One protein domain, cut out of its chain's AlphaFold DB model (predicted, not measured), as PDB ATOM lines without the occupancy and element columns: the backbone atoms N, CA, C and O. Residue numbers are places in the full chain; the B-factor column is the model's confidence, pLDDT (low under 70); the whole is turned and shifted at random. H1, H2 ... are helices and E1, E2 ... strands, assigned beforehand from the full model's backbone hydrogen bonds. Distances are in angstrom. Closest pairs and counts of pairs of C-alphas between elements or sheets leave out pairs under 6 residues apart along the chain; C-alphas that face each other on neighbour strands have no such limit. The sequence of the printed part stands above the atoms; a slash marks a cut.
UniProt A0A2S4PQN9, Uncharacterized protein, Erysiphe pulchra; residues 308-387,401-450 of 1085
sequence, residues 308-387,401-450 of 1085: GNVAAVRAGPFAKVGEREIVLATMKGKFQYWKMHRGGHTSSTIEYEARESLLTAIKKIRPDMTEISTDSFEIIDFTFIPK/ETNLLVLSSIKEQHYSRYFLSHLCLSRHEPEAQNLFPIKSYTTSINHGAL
ATOM      1  N   GLY A 308      37.552  34.949  -3.655       55.53
ATOM      2  CA  GLY A 308      38.194  33.820  -4.318       55.53
ATOM      3  C   GLY A 308      39.641  33.679  -3.871       55.53
ATOM      4  O   GLY A 308      40.405  34.634  -3.969       55.53
ATOM      5  N   ASN A 309      40.010  32.482  -3.412       72.56
ATOM      6  CA  ASN A 309      41.404  32.117  -3.183       72.56
ATOM      7  C   ASN A 309      42.220  32.396  -4.457       72.56
ATOM      8  O   ASN A 309      41.792  32.058  -5.568       72.56
ATOM      9  N   VAL A 310      43.379  33.035  -4.297       84.94
ATOM     10  CA  VAL A 310      44.312  33.284  -5.400       84.94
ATOM     11  C   VAL A 310      44.868  31.938  -5.865       84.94
ATOM     12  O   VAL A 310      45.409  31.184  -5.062       84.94
ATOM     13  N   ALA A 311      44.720  31.633  -7.154       86.25
ATOM     14  CA  ALA A 311      45.283  30.426  -7.751       86.25
ATOM     15  C   ALA A 311      46.773  30.630  -8.046       86.25
ATOM     16  O   ALA A 311      47.623  29.858  -7.605       86.25
ATOM     17  N   ALA A 312      47.098  31.721  -8.743       90.00
ATOM     18  CA  ALA A 312      48.470  32.056  -9.086       90.00
ATOM     19  C   ALA A 312      48.651  33.552  -9.354       90.00
ATOM     20  O   ALA A 312      47.742  34.244  -9.810       90.00
ATOM     21  N   VAL A 313      49.874  34.031  -9.125       90.62
ATOM     22  CA  VAL A 313      50.367  35.321  -9.626       90.62
ATOM     23  C   VAL A 313      51.625  35.082 -10.449       90.62
ATOM     24  O   VAL A 313      52.499  34.301 -10.042       90.62
ATOM     25  N   ARG A 314      51.722  35.733 -11.610       91.12
ATOM     26  CA  ARG A 314      52.868  35.635 -12.525       91.12
ATOM     27  C   ARG A 314      53.265  37.006 -13.050       91.12
ATOM     28  O   ARG A 314      52.415  37.855 -13.303       91.12
ATOM     29  N   ALA A 315      54.566  37.188 -13.243       88.44
ATOM     30  CA  ALA A 315      55.121  38.372 -13.877       88.44
ATOM     31  C   ALA A 315      55.410  38.060 -15.349       88.44
ATOM     32  O   ALA A 315      56.099  37.086 -15.654       88.44
ATOM     33  N   GLY A 316      54.881  38.889 -16.238       81.75
ATOM     34  CA  GLY A 316      55.041  38.799 -17.679       81.75
ATOM     35  C   GLY A 316      56.417  39.256 -18.171       81.75
ATOM     36  O   GLY A 316      57.307  39.589 -17.370       81.75
ATOM     37  N   PRO A 317      56.608  39.248 -19.503       71.56
ATOM     38  CA  PRO A 317      57.842  39.689 -20.137       71.56
ATOM     39  C   PRO A 317      58.099  41.184 -19.898       71.56
ATOM     40  O   PRO A 317      57.200  41.958 -19.568       71.56
ATOM     41  N   PHE A 318      59.353  41.609 -20.065       68.38
ATOM     42  CA  PHE A 318      59.729  43.015 -19.919       68.38
ATOM     43  C   PHE A 318      59.090  43.854 -21.035       68.38
ATOM     44  O   PHE A 318      59.497  43.766 -22.194       68.38
ATOM     45  N   ALA A 319      58.106  44.685 -20.686       58.00
ATOM     46  CA  ALA A 319      57.502  45.628 -21.624       58.00
ATOM     47  C   ALA A 319      58.493  46.760 -21.963       58.00
ATOM     48  O   ALA A 319      58.760  47.031 -23.139       58.00
ATOM     49  N   LYS A 320      59.084  47.369 -20.922       64.69
ATOM     50  CA  LYS A 320      60.127  48.412 -20.957       64.69
ATOM     51  C   LYS A 320      61.038  48.278 -19.727       64.69
ATOM     52  O   LYS A 320      60.678  47.633 -18.746       64.69
ATOM     53  N   VAL A 321      62.227  48.884 -19.756       67.31
ATOM     54  CA  VAL A 321      63.156  48.867 -18.611       67.31
ATOM     55  C   VAL A 321      62.487  49.524 -17.394       67.31
ATOM     56  O   VAL A 321      62.159  50.704 -17.434       67.31
ATOM     57  N   GLY A 322      62.285  48.759 -16.317       67.81
ATOM     58  CA  GLY A 322      61.642  49.234 -15.080       67.81
ATOM     59  C   GLY A 322      60.112  49.117 -15.042       67.81
ATOM     60  O   GLY A 322      59.512  49.511 -14.042       67.81
ATOM     61  N   GLU A 323      59.496  48.553 -16.084       78.75
ATOM     62  CA  GLU A 323      58.069  48.225 -16.158       78.75
ATOM     63  C   GLU A 323      57.877  46.718 -16.299       78.75
ATOM     64  O   GLU A 323      58.588  46.056 -17.064       78.75
ATOM     65  N   ARG A 324      56.891  46.170 -15.586       83.31
ATOM     66  CA  ARG A 324      56.548  44.754 -15.689       83.31
ATOM     67  C   ARG A 324      55.048  44.534 -15.644       83.31
ATOM     68  O   ARG A 324      54.338  45.136 -14.839       83.31
ATOM     69  N   GLU A 325      54.593  43.652 -16.517       86.88
ATOM     70  CA  GLU A 325      53.217  43.172 -16.538       86.88
ATOM     71  C   GLU A 325      53.051  42.120 -15.451       86.88
ATOM     72  O   GLU A 325      53.912  41.256 -15.281       86.88
ATOM     73  N   ILE A 326      51.962  42.182 -14.700       88.44
ATOM     74  CA  ILE A 326      51.622  41.188 -13.690       88.44
ATOM     75  C   ILE A 326      50.188  40.775 -13.924       88.44
ATOM     76  O   ILE A 326      49.310  41.618 -14.081       88.44
ATOM     77  N   VAL A 327      49.962  39.471 -13.905       90.75
ATOM     78  CA  VAL A 327      48.620  38.910 -13.904       90.75
ATOM     79  C   VAL A 327      48.422  38.140 -12.609       90.75
ATOM     80  O   VAL A 327      49.322  37.434 -12.141       90.75
ATOM     81  N   LEU A 328      47.238  38.281 -12.028       90.44
ATOM     82  CA  LEU A 328      46.737  37.453 -10.942       90.44
ATOM     83  C   LEU A 328      45.514  36.690 -11.429       90.44
ATOM     84  O   LEU A 328      44.628  37.281 -12.036       90.44
ATOM     85  N   ALA A 329      45.450  35.400 -11.123       91.00
ATOM     86  CA  ALA A 329      44.288  34.562 -11.373       91.00
ATOM     87  C   ALA A 329      43.722  34.039 -10.050       91.00
ATOM     88  O   ALA A 329      44.466  33.597  -9.171       91.00
ATOM     89  N   THR A 330      42.401  34.058  -9.913       89.50
ATOM     90  CA  THR A 330      41.681  33.416  -8.805       89.50
ATOM     91  C   THR A 330      41.218  32.018  -9.207       89.50
ATOM     92  O   THR A 330      40.959  31.763 -10.383       89.50
ATOM     93  N   MET A 331      41.022  31.127  -8.230       88.44
ATOM     94  CA  MET A 331      40.533  29.761  -8.486       88.44
ATOM     95  C   MET A 331      39.186  29.732  -9.229       88.44
ATOM     96  O   MET A 331      38.897  28.777  -9.940       88.44
ATOM     97  N   LYS A 332      38.365  30.784  -9.092       87.06
ATOM     98  CA  LYS A 332      37.011  30.858  -9.660       87.06
ATOM     99  C   LYS A 332      36.932  31.381 -11.097       87.06
ATOM    100  O   LYS A 332      35.827  31.353 -11.634       87.06
ATOM    101  N   GLY A 333      38.035  31.821 -11.708       86.44
ATOM    102  CA  GLY A 333      38.029  32.290 -13.103       86.44
ATOM    103  C   GLY A 333      38.252  33.785 -13.331       86.44
ATOM    104  O   GLY A 333      38.256  34.213 -14.484       86.44
ATOM    105  N   LYS A 334      38.488  34.569 -12.271       89.06
ATOM    106  CA  LYS A 334      38.803  36.002 -12.395       89.06
ATOM    107  C   LYS A 334      40.289  36.243 -12.609       89.06
ATOM    108  O   LYS A 334      41.093  35.726 -11.828       89.06
ATOM    109  N   PHE A 335      40.619  37.073 -13.591       89.50
ATOM    110  CA  PHE A 335      41.970  37.525 -13.902       89.50
ATOM    111  C   PHE A 335      42.095  39.033 -13.684       89.50
ATOM    112  O   PHE A 335      41.257  39.802 -14.140       89.50
ATOM    113  N   GLN A 336      43.157  39.465 -13.014       87.38
ATOM    114  CA  GLN A 336      43.495  40.875 -12.835       87.38
ATOM    115  C   GLN A 336      44.842  41.153 -13.486       87.38
ATOM    116  O   GLN A 336      45.825  40.478 -13.190       87.38
ATOM    117  N   TYR A 337      44.875  42.134 -14.380       87.31
ATOM    118  CA  TYR A 337      46.061  42.561 -15.109       87.31
ATOM    119  C   TYR A 337      46.544  43.913 -14.583       87.31
ATOM    120  O   TYR A 337      45.768  44.870 -14.516       87.31
ATOM    121  N   TRP A 338      47.838  43.997 -14.268       85.19
ATOM    122  CA  TRP A 338      48.517  45.212 -13.836       85.19
ATOM    123  C   TRP A 338      49.757  45.501 -14.670       85.19
ATOM    124  O   TRP A 338      50.576  44.617 -14.918       85.19
ATOM    125  N   LYS A 339      49.971  46.779 -14.986       84.25
ATOM    126  CA  LYS A 339      51.295  47.291 -15.361       84.25
ATOM    127  C   LYS A 339      51.910  47.984 -14.161       84.25
ATOM    128  O   LYS A 339      51.372  48.987 -13.688       84.25
ATOM    129  N   MET A 340      53.009  47.437 -13.654       82.56
ATOM    130  CA  MET A 340      53.680  47.943 -12.461       82.56
ATOM    131  C   MET A 340      55.043  48.530 -12.810       82.56
ATOM    132  O   MET A 340      55.813  47.947 -13.573       82.56
ATOM    133  N   HIS A 341      55.342  49.680 -12.216       83.12
ATOM    134  CA  HIS A 341      56.622  50.367 -12.332       83.12
ATOM    135  C   HIS A 341      57.495  50.092 -11.103       83.12
ATOM    136  O   HIS A 341      57.011  49.714 -10.028       83.12
ATOM    137  N   ARG A 342      58.802  50.323 -11.241       77.75
ATOM    138  CA  ARG A 342      59.740  50.339 -10.111       77.75
ATOM    139  C   ARG A 342      59.239  51.301  -9.023       77.75
ATOM    140  O   ARG A 342      58.956  52.460  -9.307       77.75
ATOM    141  N   GLY A 343      59.129  50.815  -7.787       73.44
ATOM    142  CA  GLY A 343      58.592  51.579  -6.652       73.44
ATOM    143  C   GLY A 343      57.117  51.313  -6.323       73.44
ATOM    144  O   GLY A 343      56.601  51.933  -5.404       73.44
ATOM    145  N   GLY A 344      56.448  50.390  -7.025       74.12
ATOM    146  CA  GLY A 344      55.121  49.889  -6.633       74.12
ATOM    147  C   GLY A 344      53.927  50.663  -7.197       74.12
ATOM    148  O   GLY A 344      52.785  50.361  -6.858       74.12
ATOM    149  N   HIS A 345      54.157  51.639  -8.080       79.00
ATOM    150  CA  HIS A 345      53.079  52.346  -8.775       79.00
ATOM    151  C   HIS A 345      52.491  51.494  -9.909       79.00
ATOM    152  O   HIS A 345      53.230  50.939 -10.724       79.00
ATOM    153  N   THR A 346      51.161  51.422  -9.986       79.19
ATOM    154  CA  THR A 346      50.410  50.695 -11.024       79.19
ATOM    155  C   THR A 346      49.748  51.676 -11.993       79.19
ATOM    156  O   THR A 346      49.003  52.547 -11.545       79.19
ATOM    157  N   SER A 347      49.985  51.545 -13.299       70.44
ATOM    158  CA  SER A 347      49.462  52.476 -14.318       70.44
ATOM    159  C   SER A 347      48.150  52.026 -14.970       70.44
ATOM    160  O   SER A 347      47.339  52.869 -15.341       70.44
ATOM    161  N   SER A 348      47.892  50.719 -15.062       67.81
ATOM    162  CA  SER A 348      46.630  50.165 -15.575       67.81
ATOM    163  C   SER A 348      46.210  48.954 -14.753       67.81
ATOM    164  O   SER A 348      47.025  48.056 -14.565       67.81
ATOM    165  N   THR A 349      44.960  48.928 -14.283       77.25
ATOM    166  CA  THR A 349      44.340  47.760 -13.638       77.25
ATOM    167  C   THR A 349      43.105  47.374 -14.436       77.25
ATOM    168  O   THR A 349      42.192  48.189 -14.547       77.25
ATOM    169  N   ILE A 350      43.086  46.167 -14.999       82.25
ATOM    170  CA  ILE A 350      41.942  45.627 -15.747       82.25
ATOM    171  C   ILE A 350      41.545  44.295 -15.109       82.25
ATOM    172  O   ILE A 350      42.416  43.491 -14.774       82.25
ATOM    173  N   GLU A 351      40.247  44.075 -14.914       85.44
ATOM    174  CA  GLU A 351      39.689  42.823 -14.393       85.44
ATOM    175  C   GLU A 351      38.898  42.116 -15.500       85.44
ATOM    176  O   GLU A 351      38.111  42.747 -16.202       85.44
ATOM    177  N   TYR A 352      39.121  40.811 -15.643       86.50
ATOM    178  CA  TYR A 352      38.499  39.937 -16.632       86.50
ATOM    179  C   TYR A 352      37.839  38.743 -15.933       86.50
ATOM    180  O   TYR A 352      38.443  38.124 -15.055       86.50
ATOM    181  N   GLU A 353      36.632  38.366 -16.354       88.56
ATOM    182  CA  GLU A 353      35.947  37.141 -15.916       88.56
ATOM    183  C   GLU A 353      36.012  36.112 -17.052       88.56
ATOM    184  O   GLU A 353      35.275  36.197 -18.028       88.56
ATOM    185  N   ALA A 354      36.934  35.149 -16.961       89.19
ATOM    186  CA  ALA A 354      37.186  34.184 -18.039       89.19
ATOM    187  C   ALA A 354      36.470  32.838 -17.838       89.19
ATOM    188  O   ALA A 354      36.562  31.956 -18.693       89.19
ATOM    189  N   ARG A 355      35.770  32.644 -16.710       88.88
ATOM    190  CA  ARG A 355      35.170  31.355 -16.328       88.88
ATOM    191  C   ARG A 355      34.221  30.803 -17.394       88.88
ATOM    192  O   ARG A 355      34.335  29.640 -17.770       88.88
ATOM    193  N   GLU A 356      33.294  31.627 -17.879       87.88
ATOM    194  CA  GLU A 356      32.284  31.206 -18.859       87.88
ATOM    195  C   GLU A 356      32.902  30.913 -20.228       87.88
ATOM    196  O   GLU A 356      32.576  29.897 -20.843       87.88
ATOM    197  N   SER A 357      33.859  31.741 -20.658       88.69
ATOM    198  CA  SER A 357      34.638  31.552 -21.890       88.69
ATOM    199  C   SER A 357      35.386  30.209 -21.875       88.69
ATOM    200  O   SER A 357      35.255  29.398 -22.796       88.69
ATOM    201  N   LEU A 358      36.070  29.893 -20.765       89.31
ATOM    202  CA  LEU A 358      36.787  28.626 -20.578       89.31
ATOM    203  C   LEU A 358      35.843  27.415 -20.535       89.31
ATOM    204  O   LEU A 358      36.095  26.416 -21.210       89.31
ATOM    205  N   LEU A 359      34.743  27.493 -19.781       88.94
ATOM    206  CA  LEU A 359      33.759  26.406 -19.704       88.94
ATOM    207  C   LEU A 359      33.094  26.140 -21.059       88.94
ATOM    208  O   LEU A 359      32.882  24.984 -21.423       88.94
ATOM    209  N   THR A 360      32.800  27.193 -21.822       88.00
ATOM    210  CA  THR A 360      32.216  27.081 -23.165       88.00
ATOM    211  C   THR A 360      33.194  26.420 -24.137       88.00
ATOM    212  O   THR A 360      32.807  25.505 -24.869       88.00
ATOM    213  N   ALA A 361      34.477  26.794 -24.094       86.44
ATOM    214  CA  ALA A 361      35.523  26.157 -24.893       86.44
ATOM    215  C   ALA A 361      35.696  24.663 -24.551       86.44
ATOM    216  O   ALA A 361      35.823  23.833 -25.456       86.44
ATOM    217  N   ILE A 362      35.630  24.297 -23.264       87.12
ATOM    218  CA  ILE A 362      35.692  22.896 -22.815       87.12
ATOM    219  C   ILE A 362      34.487  22.097 -23.333       87.12
ATOM    220  O   ILE A 362      34.679  21.038 -23.934       87.12
ATOM    221  N   LYS A 363      33.261  22.619 -23.182       85.06
ATOM    222  CA  LYS A 363      32.026  21.971 -23.671       85.06
ATOM    223  C   LYS A 363      32.023  21.766 -25.188       85.06
ATOM    224  O   LYS A 363      31.539  20.747 -25.670       85.06
ATOM    225  N   LYS A 364      32.595  22.705 -25.951       83.00
ATOM    226  CA  LYS A 364      32.701  22.607 -27.418       83.00
ATOM    227  C   LYS A 364      33.558  21.420 -27.868       83.00
ATOM    228  O   LYS A 364      33.279  20.820 -28.903       83.00
ATOM    229  N   ILE A 365      34.611  21.096 -27.119       78.00
ATOM    230  CA  ILE A 365      35.542  20.008 -27.455       78.00
ATOM    231  C   ILE A 365      35.084  18.674 -26.871       78.00
ATOM    232  O   ILE A 365      35.308  17.635 -27.494       78.00
ATOM    233  N   ARG A 366      34.423  18.699 -25.710       75.06
ATOM    234  CA  ARG A 366      33.856  17.514 -25.067       75.06
ATOM    235  C   ARG A 366      32.358  17.697 -24.771       75.06
ATOM    236  O   ARG A 366      31.996  18.176 -23.695       75.06
ATOM    237  N   PRO A 367      31.480  17.339 -25.728       67.88
ATOM    238  CA  PRO A 367      30.030  17.431 -25.550       67.88
ATOM    239  C   PRO A 367      29.449  16.312 -24.667       67.88
ATOM    240  O   PRO A 367      28.296  16.396 -24.265       67.88
ATOM    241  N   ASP A 368      30.238  15.281 -24.356       69.75
ATOM    242  CA  ASP A 368      29.929  14.212 -23.392       69.75
ATOM    243  C   ASP A 368      29.774  14.727 -21.947       69.75
ATOM    244  O   ASP A 368      29.135  14.079 -21.122       69.75
ATOM    245  N   MET A 369      30.312  15.911 -21.644       67.88
ATOM    246  CA  MET A 369      30.215  16.572 -20.341       67.88
ATOM    247  C   MET A 369      28.994  17.504 -20.277       67.88
ATOM    248  O   MET A 369      29.126  18.732 -20.259       67.88
ATOM    249  N   THR A 370      27.789  16.933 -20.259       57.31
ATOM    250  CA  THR A 370      26.519  17.688 -20.284       57.31
ATOM    251  C   THR A 370      26.170  18.366 -18.949       57.31
ATOM    252  O   THR A 370      25.592  19.452 -18.960       57.31
ATOM    253  N   GLU A 371      26.598  17.810 -17.810       60.38
ATOM    254  CA  GLU A 371      26.335  18.337 -16.457       60.38
ATOM    255  C   GLU A 371      27.626  18.749 -15.722       60.38
ATOM    256  O   GLU A 371      27.958  18.250 -14.647       60.38
ATOM    257  N   ILE A 372      28.397  19.682 -16.290       65.56
ATOM    258  CA  ILE A 372      29.502  20.304 -15.539       65.56
ATOM    259  C   ILE A 372      28.884  21.243 -14.500       65.56
ATOM    260  O   ILE A 372      28.463  22.353 -14.841       65.56
ATOM    261  N   SER A 373      28.833  20.813 -13.236       68.94
ATOM    262  CA  SER A 373      28.508  21.723 -12.135       68.94
ATOM    263  C   SER A 373      29.525  22.861 -12.139       68.94
ATOM    264  O   SER A 373      30.737  22.626 -12.161       68.94
ATOM    265  N   THR A 374      29.047  24.104 -12.155       70.31
ATOM    266  CA  THR A 374      29.927  25.275 -12.162       70.31
ATOM    267  C   THR A 374      30.914  25.194 -11.003       70.31
ATOM    268  O   THR A 374      32.091  25.454 -11.218       70.31
ATOM    269  N   ASP A 375      30.487  24.744  -9.826       75.56
ATOM    270  CA  ASP A 375      31.321  24.625  -8.624       75.56
ATOM    271  C   ASP A 375      32.465  23.599  -8.711       75.56
ATOM    272  O   ASP A 375      33.415  23.704  -7.942       75.56
ATOM    273  N   SER A 376      32.436  22.652  -9.656       86.38
ATOM    274  CA  SER A 376      33.524  21.672  -9.847       86.38
ATOM    275  C   SER A 376      34.742  22.208 -10.609       86.38
ATOM    276  O   SER A 376      35.775  21.534 -10.661       86.38
ATOM    277  N   PHE A 377      34.612  23.385 -11.232       90.00
ATOM    278  CA  PHE A 377      35.658  24.009 -12.038       90.00
ATOM    279  C   PHE A 377      36.593  24.865 -11.185       90.00
ATOM    280  O   PHE A 377      36.151  25.798 -10.506       90.00
ATOM    281  N   GLU A 378      37.893  24.610 -11.307       91.12
ATOM    282  CA  GLU A 378      38.935  25.363 -10.614       91.12
ATOM    283  C   GLU A 378      40.101  25.694 -11.553       91.12
ATOM    284  O   GLU A 378      40.574  24.848 -12.315       91.12
ATOM    285  N   ILE A 379      40.597  26.931 -11.478       92.88
ATOM    286  CA  ILE A 379      41.892  27.310 -12.054       92.88
ATOM    287  C   ILE A 379      42.988  26.952 -11.056       92.88
ATOM    288  O   ILE A 379      42.924  27.350  -9.892       92.88
ATOM    289  N   ILE A 380      44.004  26.236 -11.533       93.19
ATOM    290  CA  ILE A 380      45.105  25.737 -10.704       93.19
ATOM    291  C   ILE A 380      46.325  26.644 -10.832       93.19
ATOM    292  O   ILE A 380      46.859  27.110  -9.831       93.19
ATOM    293  N   ASP A 381      46.768  26.894 -12.064       95.00
ATOM    294  CA  ASP A 381      47.953  27.701 -12.350       95.00
ATOM    295  C   ASP A 381      47.886  28.287 -13.766       95.00
ATOM    296  O   ASP A 381      47.062  27.876 -14.583       95.00
ATOM    297  N   PHE A 382      48.758  29.239 -14.085       95.31
ATOM    298  CA  PHE A 382      48.924  29.730 -15.451       95.31
ATOM    299  C   PHE A 382      50.351  30.234 -15.698       95.31
ATOM    300  O   PHE A 382      51.125  30.471 -14.766       95.31
ATOM    301  N   THR A 383      50.699  30.426 -16.968       93.38
ATOM    302  CA  THR A 383      51.957  31.051 -17.395       93.38
ATOM    303  C   THR A 383      51.746  31.930 -18.628       93.38
ATOM    304  O   THR A 383      50.778  31.758 -19.366       93.38
ATOM    305  N   PHE A 384      52.647  32.884 -18.857       90.56
ATOM    306  CA  PHE A 384      52.642  33.696 -20.075       90.56
ATOM    307  C   PHE A 384      53.148  32.876 -21.257       90.56
ATOM    308  O   PHE A 384      54.096  32.101 -21.115       90.56
ATOM    309  N   ILE A 385      52.556  33.091 -22.430       88.19
ATOM    310  CA  ILE A 385      53.077  32.545 -23.681       88.19
ATOM    311  C   ILE A 385      54.152  33.516 -24.197       88.19
ATOM    312  O   ILE A 385      53.837  34.672 -24.492       88.19
ATOM    313  N   PRO A 386      55.432  33.098 -24.290       76.25
ATOM    314  CA  PRO A 386      56.497  33.936 -24.836       76.25
ATOM    315  C   PRO A 386      56.150  34.377 -26.262       76.25
ATOM    316  O   PRO A 386      55.692  33.557 -27.045       76.25
ATOM    317  N   LYS A 387      56.381  35.643 -26.634       69.94
ATOM    318  CA  LYS A 387      56.249  36.105 -28.030       69.94
ATOM    319  C   LYS A 387      57.569  35.815 -28.765       69.94
ATOM    320  O   LYS A 387      58.605  36.333 -28.347       69.94
ATOM    321  N   GLU A 401      47.252  42.658 -26.773       75.06
ATOM    322  CA  GLU A 401      46.798  41.331 -26.373       75.06
ATOM    323  C   GLU A 401      47.851  40.621 -25.510       75.06
ATOM    324  O   GLU A 401      49.036  40.486 -25.878       75.06
ATOM    325  N   THR A 402      47.403  40.169 -24.333       85.00
ATOM    326  CA  THR A 402      48.195  39.359 -23.402       85.00
ATOM    327  C   THR A 402      47.763  37.901 -23.502       85.00
ATOM    328  O   THR A 402      46.641  37.556 -23.141       85.00
ATOM    329  N   ASN A 403      48.679  37.037 -23.943       89.19
ATOM    330  CA  ASN A 403      48.414  35.616 -24.163       89.19
ATOM    331  C   ASN A 403      48.899  34.772 -22.984       89.19
ATOM    332  O   ASN A 403      50.079  34.812 -22.610       89.19
ATOM    333  N   LEU A 404      47.990  33.981 -22.423       91.94
ATOM    334  CA  LEU A 404      48.221  33.125 -21.265       91.94
ATOM    335  C   LEU A 404      47.929  31.665 -21.612       91.94
ATOM    336  O   LEU A 404      46.985  31.358 -22.335       91.94
ATOM    337  N   LEU A 405      48.711  30.757 -21.039       93.44
ATOM    338  CA  LEU A 405      48.395  29.336 -20.987       93.44
ATOM    339  C   LEU A 405      47.897  29.018 -19.576       93.44
ATOM    340  O   LEU A 405      48.638  29.191 -18.607       93.44
ATOM    341  N   VAL A 406      46.642  28.593 -19.458       95.06
ATOM    342  CA  VAL A 406      45.936  28.401 -18.183       95.06
ATOM    343  C   VAL A 406      45.700  26.916 -17.936       95.06
ATOM    344  O   VAL A 406      45.121  26.242 -18.780       95.06
ATOM    345  N   LEU A 407      46.106  26.419 -16.768       95.94
ATOM    346  CA  LEU A 407      45.787  25.081 -16.280       95.94
ATOM    347  C   LEU A 407      44.508  25.125 -15.443       95.94
ATOM    348  O   LEU A 407      44.445  25.790 -14.405       95.94
ATOM    349  N   SER A 408      43.509  24.367 -15.875       94.38
ATOM    350  CA  SER A 408      42.229  24.223 -15.185       94.38
ATOM    351  C   SER A 408      41.915  22.760 -14.893       94.38
ATOM    352  O   SER A 408      42.363  21.865 -15.616       94.38
ATOM    353  N   SER A 409      41.144  22.518 -13.834       93.06
ATOM    354  CA  SER A 409      40.602  21.205 -13.495       93.06
ATOM    355  C   SER A 409      39.092  21.209 -13.379       93.06
ATOM    356  O   SER A 409      38.488  22.181 -12.929       93.06
ATOM    357  N   ILE A 410      38.509  20.061 -13.709       90.75
ATOM    358  CA  ILE A 410      37.126  19.707 -13.404       90.75
ATOM    359  C   ILE A 410      37.167  18.482 -12.495       90.75
ATOM    360  O   ILE A 410      37.729  17.444 -12.862       90.75
ATOM    361  N   LYS A 411      36.617  18.622 -11.289       87.06
ATOM    362  CA  LYS A 411      36.569  17.542 -10.303       87.06
ATOM    363  C   LYS A 411      35.350  16.650 -10.527       87.06
ATOM    364  O   LYS A 411      34.224  17.133 -10.575       87.06
ATOM    365  N   GLU A 412      35.583  15.346 -10.592       82.38
ATOM    366  CA  GLU A 412      34.549  14.309 -10.628       82.38
ATOM    367  C   GLU A 412      34.628  13.449  -9.358       82.38
ATOM    368  O   GLU A 412      35.496  13.662  -8.510       82.38
ATOM    369  N   GLN A 413      33.703  12.499  -9.180       77.56
ATOM    370  CA  GLN A 413      33.545  11.764  -7.913       77.56
ATOM    371  C   GLN A 413      34.841  11.089  -7.421       77.56
ATOM    372  O   GLN A 413      35.102  11.085  -6.219       77.56
ATOM    373  N   HIS A 414      35.669  10.560  -8.330       78.31
ATOM    374  CA  HIS A 414      36.873   9.789  -7.978       78.31
ATOM    375  C   HIS A 414      38.154  10.201  -8.718       78.31
ATOM    376  O   HIS A 414      39.216   9.643  -8.456       78.31
ATOM    377  N   TYR A 415      38.082  11.167  -9.632       87.44
ATOM    378  CA  TYR A 415      39.230  11.635 -10.408       87.44
ATOM    379  C   TYR A 415      39.055  13.103 -10.804       87.44
ATOM    380  O   TYR A 415      37.983  13.692 -10.647       87.44
ATOM    381  N   SER A 416      40.123  13.727 -11.285       90.38
ATOM    382  CA  SER A 416      40.114  15.108 -11.763       90.38
ATOM    383  C   SER A 416      40.610  15.151 -13.194       90.38
ATOM    384  O   SER A 416      41.625  14.551 -13.529       90.38
ATOM    385  N   ARG A 417      39.890  15.861 -14.055       91.06
ATOM    386  CA  ARG A 417      40.299  16.051 -15.446       91.06
ATOM    387  C   ARG A 417      40.952  17.407 -15.601       91.06
ATOM    388  O   ARG A 417      40.414  18.397 -15.111       91.06
ATOM    389  N   TYR A 418      42.074  17.447 -16.309       93.56
ATOM    390  CA  TYR A 418      42.875  18.654 -16.473       93.56
ATOM    391  C   TYR A 418      42.876  19.141 -17.920       93.56
ATOM    392  O   TYR A 418      42.860  18.348 -18.866       93.56
ATOM    393  N   PHE A 419      42.912  20.460 -18.090       92.62
ATOM    394  CA  PHE A 419      42.915  21.114 -19.394       92.62
ATOM    395  C   PHE A 419      43.886  22.291 -19.401       92.62
ATOM    396  O   PHE A 419      43.917  23.077 -18.451       92.62
ATOM    397  N   LEU A 420      44.633  22.431 -20.496       93.62
ATOM    398  CA  LEU A 420      45.411  23.627 -20.797       93.62
ATOM    399  C   LEU A 420      44.666  24.483 -21.818       93.62
ATOM    400  O   LEU A 420      44.390  24.019 -22.920       93.62
ATOM    401  N   SER A 421      44.380  25.733 -21.476       91.94
ATOM    402  CA  SER A 421      43.652  26.668 -22.337       91.94
ATOM    403  C   SER A 421      44.542  27.839 -22.740       91.94
ATOM    404  O   SER A 421      45.159  28.468 -21.880       91.94
ATOM    405  N   HIS A 422      44.588  28.160 -24.030       91.06
ATOM    406  CA  HIS A 422      45.138  29.416 -24.527       91.06
ATOM    407  C   HIS A 422      44.098  30.519 -24.336       91.06
ATOM    408  O   HIS A 422      43.070  30.523 -25.012       91.06
ATOM    409  N   LEU A 423      44.367  31.425 -23.403       90.88
ATOM    410  CA  LEU A 423      43.511  32.551 -23.069       90.88
ATOM    411  C   LEU A 423      44.152  33.846 -23.575       90.88
ATOM    412  O   LEU A 423      45.242  34.209 -23.127       90.88
ATOM    413  N   CYS A 424      43.466  34.540 -24.481       90.06
ATOM    414  CA  CYS A 424      43.829  35.882 -24.918       90.06
ATOM    415  C   CYS A 424      43.052  36.911 -24.087       90.06
ATOM    416  O   CYS A 424      41.820  36.925 -24.075       90.06
ATOM    417  N   LEU A 425      43.776  37.764 -23.364       86.50
ATOM    418  CA  LEU A 425      43.206  38.909 -22.663       86.50
ATOM    419  C   LEU A 425      43.285  40.130 -23.590       86.50
ATOM    420  O   LEU A 425      44.337  40.770 -23.688       86.50
ATOM    421  N   SER A 426      42.181  40.415 -24.284       80.38
ATOM    422  CA  SER A 426      42.006  41.590 -25.152       80.38
ATOM    423  C   SER A 426      41.340  42.750 -24.393       80.38
ATOM    424  O   SER A 426      41.004  42.628 -23.215       80.38
ATOM    425  N   ARG A 427      41.119  43.906 -25.033       69.69
ATOM    426  CA  ARG A 427      40.355  45.014 -24.419       69.69
ATOM    427  C   ARG A 427      38.843  44.778 -24.382       69.69
ATOM    428  O   ARG A 427      38.169  45.451 -23.607       69.69
ATOM    429  N   HIS A 428      38.325  43.876 -25.216       63.72
ATOM    430  CA  HIS A 428      36.892  43.758 -25.471       63.72
ATOM    431  C   HIS A 428      36.223  42.589 -24.741       63.72
ATOM    432  O   HIS A 428      35.060  42.748 -24.404       63.72
ATOM    433  N   GLU A 429      36.944  41.503 -24.426       79.19
ATOM    434  CA  GLU A 429      36.571  40.421 -23.486       79.19
ATOM    435  C   GLU A 429      37.669  39.323 -23.482       79.19
ATOM    436  O   GLU A 429      38.502  39.292 -24.397       79.19
ATOM    437  N   PRO A 430      37.734  38.433 -22.467       85.25
ATOM    438  CA  PRO A 430      38.683  37.319 -22.454       85.25
ATOM    439  C   PRO A 430      38.230  36.168 -23.375       85.25
ATOM    440  O   PRO A 430      37.193  35.538 -23.150       85.25
ATOM    441  N   GLU A 431      39.050  35.824 -24.370       87.00
ATOM    442  CA  GLU A 431      38.735  34.782 -25.356       87.00
ATOM    443  C   GLU A 431      39.615  33.535 -25.181       87.00
ATOM    444  O   GLU A 431      40.848  33.607 -25.190       87.00
ATOM    445  N   ALA A 432      38.986  32.366 -25.037       86.31
ATOM    446  CA  ALA A 432      39.669  31.077 -25.023       86.31
ATOM    447  C   ALA A 432      39.802  30.521 -26.454       86.31
ATOM    448  O   ALA A 432      38.846  29.981 -27.008       86.31
ATOM    449  N   GLN A 433      40.996  30.628 -27.042       81.94
ATOM    450  CA  GLN A 433      41.240  30.274 -28.447       81.94
ATOM    451  C   GLN A 433      41.482  28.769 -28.650       81.94
ATOM    452  O   GLN A 433      40.840  28.131 -29.481       81.94
ATOM    453  N   ASN A 434      42.409  28.190 -27.880       79.69
ATOM    454  CA  ASN A 434      42.843  26.795 -28.023       79.69
ATOM    455  C   ASN A 434      42.720  26.045 -26.699       79.69
ATOM    456  O   ASN A 434      42.923  26.627 -25.635       79.69
ATOM    457  N   LEU A 435      42.451  24.742 -26.759       85.44
ATOM    458  CA  LEU A 435      42.348  23.876 -25.587       85.44
ATOM    459  C   LEU A 435      43.084  22.558 -25.841       85.44
ATOM    460  O   LEU A 435      42.877  21.912 -26.869       85.44
ATOM    461  N   PHE A 436      43.885  22.133 -24.873       87.81
ATOM    462  CA  PHE A 436      44.623  20.878 -24.884       87.81
ATOM    463  C   PHE A 436      44.186  20.042 -23.671       87.81
ATOM    464  O   PHE A 436      44.541  20.378 -22.537       87.81
ATOM    465  N   PRO A 437      43.369  18.992 -23.862       89.44
ATOM    466  CA  PRO A 437      42.998  18.096 -22.773       89.44
ATOM    467  C   PRO A 437      44.197  17.239 -22.349       89.44
ATOM    468  O   PRO A 437      44.862  16.643 -23.190       89.44
ATOM    469  N   ILE A 438      44.439  17.117 -21.047       91.88
ATOM    470  CA  ILE A 438      45.429  16.171 -20.524       91.88
ATOM    471  C   ILE A 438      44.741  14.810 -20.404       91.88
ATOM    472  O   ILE A 438      43.850  14.622 -19.576       91.88
ATOM    473  N   LYS A 439      45.113  13.885 -21.289       89.38
ATOM    474  CA  LYS A 439      44.580  12.520 -21.361       89.38
ATOM    475  C   LYS A 439      45.428  11.550 -20.554       89.38
ATOM    476  O   LYS A 439      44.880  10.591 -20.038       89.38
ATOM    477  N   SER A 440      46.728  11.804 -20.428       90.19
ATOM    478  CA  SER A 440      47.675  10.914 -19.745       90.19
ATOM    479  C   SER A 440      47.508  10.844 -18.220       90.19
ATOM    480  O   SER A 440      48.039   9.928 -17.594       90.19
ATOM    481  N   TYR A 441      46.781  11.786 -17.603       92.75
ATOM    482  CA  TYR A 441      46.730  11.937 -16.147       92.75
ATOM    483  C   TYR A 441      45.364  12.406 -15.633       92.75
ATOM    484  O   TYR A 441      44.872  13.459 -16.043       92.75
ATOM    485  N   THR A 442      44.783  11.662 -14.682       92.75
ATOM    486  CA  THR A 442      43.495  12.011 -14.048       92.75
ATOM    487  C   THR A 442      43.492  11.989 -12.513       92.75
ATOM    488  O   THR A 442      42.451  12.150 -11.874       92.75
ATOM    489  N   THR A 443      44.644  11.794 -11.869       91.44
ATOM    490  CA  THR A 443      44.712  11.714 -10.399       91.44
ATOM    491  C   THR A 443      44.372  13.060  -9.759       91.44
ATOM    492  O   THR A 443      44.926  14.075 -10.158       91.44
ATOM    493  N   SER A 444      43.492  13.070  -8.754       89.38
ATOM    494  CA  SER A 444      43.065  14.292  -8.058       89.38
ATOM    495  C   SER A 444      44.199  14.989  -7.302       89.38
ATOM    496  O   SER A 444      45.061  14.322  -6.733       89.38
ATOM    497  N   ILE A 445      44.143  16.325  -7.211       86.94
ATOM    498  CA  ILE A 445      45.139  17.129  -6.485       86.94
ATOM    499  C   ILE A 445      45.118  16.786  -4.994       86.94
ATOM    500  O   ILE A 445      44.082  16.872  -4.333       86.94
ATOM    501  N   ASN A 446      46.290  16.471  -4.448       84.62
ATOM    502  CA  ASN A 446      46.490  16.360  -3.014       84.62
ATOM    503  C   ASN A 446      46.651  17.757  -2.388       84.62
ATOM    504  O   ASN A 446      47.708  18.374  -2.477       84.62
ATOM    505  N   HIS A 447      45.610  18.256  -1.719       80.94
ATOM    506  CA  HIS A 447      45.667  19.554  -1.031       80.94
ATOM    507  C   HIS A 447      46.611  19.571   0.186       80.94
ATOM    508  O   HIS A 447      46.921  20.650   0.690       80.94
ATOM    509  N   GLY A 448      47.060  18.406   0.666       76.56
ATOM    510  CA  GLY A 448      48.049  18.277   1.738       76.56
ATOM    511  C   GLY A 448      49.506  18.239   1.262       76.56
ATOM    512  O   GLY A 448      50.399  18.203   2.108       76.56
ATOM    513  N   ALA A 449      49.753  18.238  -0.052       82.94
ATOM    514  CA  ALA A 449      51.102  18.222  -0.615       82.94
ATOM    515  C   ALA A 449      51.885  19.503  -0.279       82.94
ATOM    516  O   ALA A 449      51.318  20.587  -0.105       82.94
ATOM    517  N   LEU A 450      53.210  19.387  -0.206       80.25
ATOM    518  CA  LEU A 450      54.111  20.495   0.130       80.25
ATOM    519  C   LEU A 450      54.201  21.537  -0.987       80.25
ATOM    520  O   LEU A 450      54.400  22.720  -0.706       80.25
TER     521      LEU A 450
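This is residues 308 to 387 and 401 to 450 of the 1085 residues of an uncharacterized protein of Erysiphe pulchra (UniProt A0A2S4PQN9). Two strongly twisted four-stranded sheets, E1 to E4 and E5 to E8, stand partly face to face as a loose sandwich, with edge strands E1 and E5 meeting along one side. Helix H1 packs in the curl of the second sheet, mostly on E8. The printed part has 130 residues, with named elements in the order E1 E2 E3 E4 H1 E5 E6 E7 E8; the sheets run E1 E2 E3 E4 and E5 E6 E7 E8, both antiparallel throughout. The class is mostly strand, and the whole is compact, with a radius of gyration of the C-alphas of 15.6 A and spans of 47 by 36 by 25 A.

Start with E1, residues 310 to 320, E2, 323 to 330, E3, 334 to 341, and E4, 346 to 353: a meander, each strand the antiparallel neighbour of the one before. Look for N 314 and O 327 at 3.0 A between E1 and E2, N 326 and O 338 at 2.8 A between E2 and E3, and N 337 and O 350 at 2.8 A between E3 and E4. Next comes H1, residues 355 to 365, in which every O i to N i+4 pair is within hydrogen-bond range. It is on one face of the sheet of E5, 377 to 384, E6, 402 to 411, E7, 416 to 425, and E8, 430 to 438, making two layers, a helix on a sheet that curls round it. The closest C-alphas of H1 and E8 are those of Leu 358 and Ala 432, 5.8 A. E6, E7 and E8 form a second meander. Here find N 383 and O 405 at 2.9 A between E5 and E6, N 406 and O 421 at 2.8 A between E6 and E7, and N 422 and O 434 at 2.8 A between E7 and E8. Between the sheets, the closest C-alphas of E1 and E5 are those of Ala 312 and Asp 381, 5.5 A; those of E4 and E8 are Tyr 352 and Pro 430, 6.4 A.

Find C-alpha 310 at (44.312, 33.284, -5.400); from there E1 runs 26.9 A and bends by 53 degrees at residue 317. E2 measures 23.3 A, E3 22.9 A, E4 20.4 A, H1 15.9 A, E5 21.1 A, E6 28.0 A and E7 26.4 A. E8 runs 22.3 A, bends by 63 degrees at residue 433 and ends at C-alpha 438, (45.429, 16.171, -20.524).

The two farthest C-alphas, those of Gly 343 and Asp 368, are 50.0 A apart. Residues 388 to 400 are not printed, and C-alphas 387 and 401 are 10.9 A apart across this cut. The link from H1 to E5 is long, with 11 residues. Mean pLDDT of the printed part is 83.4; 17 residues are under 70, among them 318 to 322 and 367 to 373.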